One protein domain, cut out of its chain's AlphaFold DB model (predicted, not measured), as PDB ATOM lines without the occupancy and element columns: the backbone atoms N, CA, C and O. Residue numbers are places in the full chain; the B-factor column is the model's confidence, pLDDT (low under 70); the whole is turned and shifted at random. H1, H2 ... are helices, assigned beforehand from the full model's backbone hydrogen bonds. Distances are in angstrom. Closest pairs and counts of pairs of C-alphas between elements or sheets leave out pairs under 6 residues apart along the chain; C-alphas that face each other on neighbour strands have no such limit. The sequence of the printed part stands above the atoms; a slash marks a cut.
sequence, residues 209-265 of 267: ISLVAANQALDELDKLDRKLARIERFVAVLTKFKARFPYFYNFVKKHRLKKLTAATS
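This is residues 209 to 265 of the 267 residues of the protein "Molybdopterin biosynthesis protein MoeB" of Moritella sp. PE36 (UniProt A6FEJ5). Two helices meet near their ends as a V: the long H1 makes one arm, and H2, about half as many residues, folds back from its far end as the other. The space between the arms is open, and residues 209 to 237 and 251 to 265 stand free. The printed part has 57 residues with two named helices, H1 then H2, and no named strand, an all helix class. It is extended, with a radius of gyration of the C-alphas of 18.7 A, and flat, spanning 57 by 32 by 7 A.

Find C-alpha 209 at (147.476, 167.993, 106.898); from there H1, residues 209 to 244, runs 54.1 A to C-alpha 244 at (110.726, 141.781, 136.721). After Phe 245, H2, residues 246 to 263, runs 25.9 A to C-alpha 263 at (124.988, 128.566, 114.310).

Look at Lys 242 and Tyr 249, whose C-alphas, the closest of H1 and H2, are 5.6 A apart. The helices are close but not clearly touching, with 2 pairs of C-alphas within 8 A. They run opposite ways at a steep tilt of 49 degrees. In H2 every O i to N i+4 pair is within hydrogen-bond range; in H1, 28 of 32 are.

The C-alphas farthest apart, those of Ile 209 and Tyr 247, are 57.5 A apart. The printed part has no cut, and the link from H1 to H2 is tight. The mean pLDDT of the printed part is 82.7; look for values under 70 at residue 217 and residues 257 to 265.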
ATOM      1  N   ILE A 209     148.478 168.880 107.511       89.06
ATOM      2  CA  ILE A 209     147.476 167.993 106.898       89.06
ATOM      3  C   ILE A 209     147.569 166.582 107.488       89.06
ATOM      4  O   ILE A 209     146.542 165.979 107.803       89.06
ATOM      5  N   SER A 210     148.786 166.073 107.689       87.31
ATOM      6  CA  SER A 210     149.009 164.753 108.293       87.31
ATOM      7  C   SER A 210     148.485 164.688 109.732       87.31
ATOM      8  O   SER A 210     147.857 163.702 110.120       87.31
ATOM      9  N   LEU A 211     148.662 165.764 110.508       86.69
ATOM     10  CA  LEU A 211     148.109 165.886 111.858       86.69
ATOM     11  C   LEU A 211     146.571 165.904 111.853       86.69
ATOM     12  O   LEU A 211     145.938 165.219 112.654       86.69
ATOM     13  N   VAL A 212     145.952 166.653 110.937       86.31
ATOM     14  CA  VAL A 212     144.485 166.695 110.806       86.31
ATOM     15  C   VAL A 212     143.925 165.328 110.408       86.31
ATOM     16  O   VAL A 212     142.909 164.906 110.957       86.31
ATOM     17  N   ALA A 213     144.597 164.605 109.509       80.69
ATOM     18  CA  ALA A 213     144.210 163.243 109.146       80.69
ATOM     19  C   ALA A 213     144.275 162.287 110.351       80.69
ATOM     20  O   ALA A 213     143.368 161.479 110.539       80.69
ATOM     21  N   ALA A 214     145.286 162.420 111.218       78.50
ATOM     22  CA  ALA A 214     145.345 161.662 112.468       78.50
ATOM     23  C   ALA A 214     144.174 162.003 113.414       78.50
ATOM     24  O   ALA A 214     143.611 161.107 114.041       78.50
ATOM     25  N   ASN A 215     143.739 163.267 113.462       74.94
ATOM     26  CA  ASN A 215     142.600 163.697 114.283       74.94
ATOM     27  C   ASN A 215     141.241 163.172 113.794       74.94
ATOM     28  O   ASN A 215     140.323 163.075 114.600       74.94
ATOM     29  N   GLN A 216     141.090 162.752 112.535       72.88
ATOM     30  CA  GLN A 216     139.868 162.064 112.085       72.88
ATOM     31  C   GLN A 216     139.651 160.721 112.803       72.88
ATOM     32  O   GLN A 216     138.524 160.235 112.881       72.88
ATOM     33  N   ALA A 217     140.693 160.134 113.405       69.25
ATOM     34  CA  ALA A 217     140.522 158.997 114.304       69.25
ATOM     35  C   ALA A 217     139.680 159.352 115.550       69.25
ATOM     36  O   ALA A 217     139.033 158.472 116.118       69.25
ATOM     37  N   LEU A 218     139.623 160.630 115.948       70.50
ATOM     38  CA  LEU A 218     138.746 161.099 117.025       70.50
ATOM     39  C   LEU A 218     137.264 160.999 116.632       70.50
ATOM     40  O   LEU A 218     136.447 160.627 117.470       70.50
ATOM     41  N   ASP A 219     136.913 161.201 115.357       81.81
ATOM     42  CA  ASP A 219     135.530 161.017 114.885       81.81
ATOM     43  C   ASP A 219     135.079 159.549 114.987       81.81
ATOM     44  O   ASP A 219     133.893 159.254 115.187       81.81
ATOM     45  N   GLU A 220     136.013 158.602 114.859       84.88
ATOM     46  CA  GLU A 220     135.738 157.180 115.092       84.88
ATOM     47  C   GLU A 220     135.536 156.859 116.580       84.88
ATOM     48  O   GLU A 220     134.648 156.064 116.910       84.88
ATOM     49  N   LEU A 221     136.268 157.513 117.490       84.56
ATOM     50  CA  LEU A 221     136.017 157.406 118.936       84.56
ATOM     51  C   LEU A 221     134.608 157.899 119.288       84.56
ATOM     52  O   LEU A 221     133.852 157.220 119.981       84.56
ATOM     53  N   ASP A 222     134.195 159.003 118.681       87.88
ATOM     54  CA  ASP A 222     132.868 159.591 118.830       87.88
ATOM     55  C   ASP A 222     131.735 158.624 118.416       87.88
ATOM     56  O   ASP A 222     130.661 158.528 119.028       87.88
ATOM     57  N   LYS A 223     131.965 157.846 117.350       90.19
ATOM     58  CA  LYS A 223     131.039 156.789 116.908       90.19
ATOM     59  C   LYS A 223     131.007 155.619 117.888       90.19
ATOM     60  O   LYS A 223     129.935 155.029 118.076       90.19
ATOM     61  N   LEU A 224     132.147 155.255 118.472       91.12
ATOM     62  CA  LEU A 224     132.236 154.194 119.474       91.12
ATOM     63  C   LEU A 224     131.458 154.566 120.739       91.12
ATOM     64  O   LEU A 224     130.650 153.750 121.188       91.12
ATOM     65  N   ASP A 225     131.566 155.802 121.219       92.81
ATOM     66  CA  ASP A 225     130.812 156.281 122.384       92.81
ATOM     67  C   ASP A 225     129.299 156.223 122.155       92.81
ATOM     68  O   ASP A 225     128.534 155.719 122.985       92.81
ATOM     69  N   ARG A 226     128.837 156.622 120.962       94.38
ATOM     70  CA  ARG A 226     127.417 156.490 120.591       94.38
ATOM     71  C   ARG A 226     126.945 155.032 120.578       94.38
ATOM     72  O   ARG A 226     125.803 154.750 120.966       94.38
ATOM     73  N   LYS A 227     127.789 154.093 120.136       95.50
ATOM     74  CA  LYS A 227     127.484 152.649 120.173       95.50
ATOM     75  C   LYS A 227     127.459 152.123 121.609       95.50
ATOM     76  O   LYS A 227     126.532 151.382 121.947       95.50
ATOM     77  N   LEU A 228     128.405 152.534 122.448       95.75
ATOM     78  CA  LEU A 228     128.469 152.164 123.861       95.75
ATOM     79  C   LEU A 228     127.204 152.623 124.601       95.75
ATOM     80  O   LEU A 228     126.497 151.796 125.173       95.75
ATOM     81  N   ALA A 229     126.817 153.891 124.444       95.50
ATOM     82  CA  ALA A 229     125.601 154.456 125.035       95.50
ATOM     83  C   ALA A 229     124.315 153.731 124.588       95.50
ATOM     84  O   ALA A 229     123.281 153.742 125.269       95.50
ATOM     85  N   ARG A 230     124.320 153.100 123.407       96.31
ATOM     86  CA  ARG A 230     123.215 152.239 122.961       96.31
ATOM     87  C   ARG A 230     123.238 150.890 123.684       96.31
ATOM     88  O   ARG A 230     122.181 150.436 124.123       96.31
ATOM     89  N   ILE A 231     124.403 150.262 123.824       95.12
ATOM     90  CA  ILE A 231     124.561 148.988 124.545       95.12
ATOM     91  C   ILE A 231     124.179 149.151 126.016       95.12
ATOM     92  O   ILE A 231     123.412 148.340 126.528       95.12
ATOM     93  N   GLU A 232     124.627 150.215 126.678       95.44
ATOM     94  CA  GLU A 232     124.294 150.497 128.078       95.44
ATOM     95  C   GLU A 232     122.785 150.606 128.295       95.44
ATOM     96  O   GLU A 232     122.238 150.001 129.220       95.44
ATOM     97  N   ARG A 233     122.078 151.289 127.386       95.69
ATOM     98  CA  ARG A 233     120.610 151.343 127.403       95.69
ATOM     99  C   ARG A 233     119.986 149.955 127.268       95.69
ATOM    100  O   ARG A 233     119.074 149.628 128.028       95.69
ATOM    101  N   PHE A 234     120.478 149.117 126.353       93.31
ATOM    102  CA  PHE A 234     119.992 147.739 126.220       93.31
ATOM    103  C   PHE A 234     120.254 146.904 127.473       93.31
ATOM    104  O   PHE A 234     119.359 146.192 127.926       93.31
ATOM    105  N   VAL A 235     121.447 147.005 128.057       92.25
ATOM    106  CA  VAL A 235     121.796 146.309 129.299       92.25
ATOM    107  C   VAL A 235     120.887 146.774 130.433       92.25
ATOM    108  O   VAL A 235     120.317 145.932 131.119       92.25
ATOM    109  N   ALA A 236     120.657 148.078 130.592       93.94
ATOM    110  CA  ALA A 236     119.755 148.613 131.610       93.94
ATOM    111  C   ALA A 236     118.324 148.063 131.466       93.94
ATOM    112  O   ALA A 236     117.709 147.653 132.455       93.94
ATOM    113  N   VAL A 237     117.808 147.991 130.233       92.25
ATOM    114  CA  VAL A 237     116.501 147.383 129.937       92.25
ATOM    115  C   VAL A 237     116.494 145.895 130.285       92.25
ATOM    116  O   VAL A 237     115.581 145.435 130.969       92.25
ATOM    117  N   LEU A 238     117.514 145.139 129.867       88.19
ATOM    118  CA  LEU A 238     117.621 143.707 130.156       88.19
ATOM    119  C   LEU A 238     117.731 143.425 131.655       88.19
ATOM    120  O   LEU A 238     117.129 142.466 132.137       88.19
ATOM    121  N   THR A 239     118.448 144.261 132.401       92.00
ATOM    122  CA  THR A 239     118.583 144.147 133.856       92.00
ATOM    123  C   THR A 239     117.240 144.376 134.545       92.00
ATOM    124  O   THR A 239     116.825 143.549 135.359       92.00
ATOM    125  N   LYS A 240     116.499 145.427 134.157       92.44
ATOM    126  CA  LYS A 240     115.133 145.669 134.655       92.44
ATOM    127  C   LYS A 240     114.181 144.526 134.292       92.44
ATOM    128  O   LYS A 240     113.411 144.072 135.134       92.44
ATOM    129  N   PHE A 241     114.259 144.017 133.063       91.50
ATOM    130  CA  PHE A 241     113.431 142.902 132.602       91.50
ATOM    131  C   PHE A 241     113.720 141.607 133.368       91.50
ATOM    132  O   PHE A 241     112.789 140.939 133.807       91.50
ATOM    133  N   LYS A 242     114.997 141.271 133.587       90.25
ATOM    134  CA  LYS A 242     115.416 140.112 134.387       90.25
ATOM    135  C   LYS A 242     114.901 140.204 135.824       90.25
ATOM    136  O   LYS A 242     114.437 139.199 136.351       90.25
ATOM    137  N   ALA A 243     114.965 141.390 136.435       91.00
ATOM    138  CA  ALA A 243     114.442 141.623 137.779       91.00
ATOM    139  C   ALA A 243     112.913 141.451 137.844       91.00
ATOM    140  O   ALA A 243     112.396 140.893 138.807       91.00
ATOM    141  N   ARG A 244     112.191 141.888 136.804       93.88
ATOM    142  CA  ARG A 244     110.726 141.781 136.721       93.88
ATOM    143  C   ARG A 244     110.236 140.368 136.369       93.88
ATOM    144  O   ARG A 244     109.200 139.954 136.875       93.88
ATOM    145  N   PHE A 245     110.956 139.641 135.511       93.00
ATOM    146  CA  PHE A 245     110.535 138.349 134.947       93.00
ATOM    147  C   PHE A 245     111.672 137.302 134.930       93.00
ATOM    148  O   PHE A 245     112.131 136.890 133.858       93.00
ATOM    149  N   PRO A 246     112.131 136.815 136.096       87.19
ATOM    150  CA  PRO A 246     113.331 135.978 136.190       87.19
ATOM    151  C   PRO A 246     113.205 134.621 135.474       87.19
ATOM    152  O   PRO A 246     114.122 134.212 134.758       87.19
ATOM    153  N   TYR A 247     112.064 133.935 135.604       87.75
ATOM    154  CA  TYR A 247     111.843 132.626 134.971       87.75
ATOM    155  C   TYR A 247     111.777 132.717 133.442       87.75
ATOM    156  O   TYR A 247     112.437 131.947 132.740       87.75
ATOM    157  N   PHE A 248     111.045 133.705 132.919       85.88
ATOM    158  CA  PHE A 248     110.925 133.927 131.478       85.88
ATOM    159  C   PHE A 248     112.251 134.399 130.861       85.88
ATOM    160  O   PHE A 248     112.658 133.892 129.816       85.88
ATOM    161  N   TYR A 249     112.985 135.293 131.534       85.81
ATOM    162  CA  TYR A 249     114.323 135.706 131.103       85.81
ATOM    163  C   TYR A 249     115.276 134.509 130.953       85.81
ATOM    164  O   TYR A 249     115.937 134.370 129.922       85.81
ATOM    165  N   ASN A 250     115.319 133.608 131.942       84.31
ATOM    166  CA  ASN A 250     116.169 132.416 131.891       84.31
ATOM    167  C   ASN A 250     115.740 131.436 130.786       84.31
ATOM    168  O   ASN A 250     116.598 130.859 130.115       84.31
ATOM    169  N   PHE A 251     114.433 131.286 130.547       85.44
ATOM    170  CA  PHE A 251     113.905 130.475 129.448       85.44
ATOM    171  C   PHE A 251     114.344 131.003 128.070       85.44
ATOM    172  O   PHE A 251     114.884 130.238 127.261       85.44
ATOM    173  N   VAL A 252     114.186 132.313 127.827       83.19
ATOM    174  CA  VAL A 252     114.592 132.979 126.575       83.19
ATOM    175  C   VAL A 252     116.109 132.931 126.390       83.19
ATOM    176  O   VAL A 252     116.581 132.587 125.305       83.19
ATOM    177  N   LYS A 253     116.889 133.211 127.444       82.56
ATOM    178  CA  LYS A 253     118.358 133.137 127.411       82.56
ATOM    179  C   LYS A 253     118.834 131.729 127.035       82.56
ATOM    180  O   LYS A 253     119.675 131.594 126.149       82.56
ATOM    181  N   LYS A 254     118.257 130.687 127.646       80.62
ATOM    182  CA  LYS A 254     118.581 129.277 127.363       80.62
ATOM    183  C   LYS A 254     118.265 128.889 125.912       80.62
ATOM    184  O   LYS A 254     119.051 128.173 125.299       80.62
ATOM    185  N   HIS A 255     117.164 129.385 125.341       77.31
ATOM    186  CA  HIS A 255     116.803 129.119 123.941       77.31
ATOM    187  C   HIS A 255     117.639 129.918 122.928       77.31
ATOM    188  O   HIS A 255     118.024 129.366 121.898       77.31
ATOM    189  N   ARG A 256     117.973 131.188 123.206       74.19
ATOM    190  CA  ARG A 256     118.871 131.977 122.340       74.19
ATOM    191  C   ARG A 256     120.302 131.439 122.336       74.19
ATOM    192  O   ARG A 256     120.890 131.362 121.265       74.19
ATOM    193  N   LEU A 257     120.833 131.025 123.491       61.03
ATOM    194  CA  LEU A 257     122.155 130.391 123.577       61.03
ATOM    195  C   LEU A 257     122.216 129.111 122.738       61.03
ATOM    196  O   LEU A 257     123.154 128.965 121.969       61.03
ATOM    197  N   LYS A 258     121.178 128.261 122.790       65.44
ATOM    198  CA  LYS A 258     121.078 127.064 121.937       65.44
ATOM    199  C   LYS A 258     121.106 127.384 120.436       65.44
ATOM    200  O   LYS A 258     121.756 126.665 119.685       65.44
ATOM    201  N   LYS A 259     120.427 128.455 119.997       65.44
ATOM    202  CA  LYS A 259     120.449 128.902 118.589       65.44
ATOM    203  C   LYS A 259     121.816 129.445 118.158       65.44
ATOM    204  O   LYS A 259     122.222 129.193 117.033       65.44
ATOM    205  N   LEU A 260     122.524 130.154 119.037       55.19
ATOM    206  CA  LEU A 260     123.869 130.669 118.757       55.19
ATOM    207  C   LEU A 260     124.918 129.548 118.709       55.19
ATOM    208  O   LEU A 260     125.707 129.518 117.775       55.19
ATOM    209  N   THR A 261     124.871 128.579 119.630       57.22
ATOM    210  CA  THR A 261     125.763 127.403 119.596       57.22
ATOM    211  C   THR A 261     125.499 126.488 118.400       57.22
ATOM    212  O   THR A 261     126.426 125.854 117.907       57.22
ATOM    213  N   ALA A 262     124.257 126.427 117.904       59.31
ATOM    214  CA  ALA A 262     123.916 125.708 116.675       59.31
ATOM    215  C   ALA A 262     124.404 126.437 115.407       59.31
ATOM    216  O   ALA A 262     124.739 125.791 114.424       59.31
ATOM    217  N   ALA A 263     124.477 127.772 115.429       54.34
ATOM    218  CA  ALA A 263     124.988 128.566 114.310       54.34
ATOM    219  C   ALA A 263     126.525 128.539 114.199       54.34
ATOM    220  O   ALA A 263     127.052 128.696 113.106       54.34
ATOM    221  N   THR A 264     127.248 128.317 115.301       52.19
ATOM    222  CA  THR A 264     128.721 128.224 115.310       52.19
ATOM    223  C   THR A 264     129.264 126.797 115.178       52.19
ATOM    224  O   THR A 264     130.470 126.634 115.088       52.19
ATOM    225  N   SER A 265     128.410 125.766 115.191       52.72
ATOM    226  CA  SER A 265     128.794 124.350 115.005       52.72
ATOM    227  C   SER A 265     128.518 123.818 113.590       52.72
ATOM    228  O   SER A 265     128.657 122.625 113.342       52.72
TER     229      SER A 265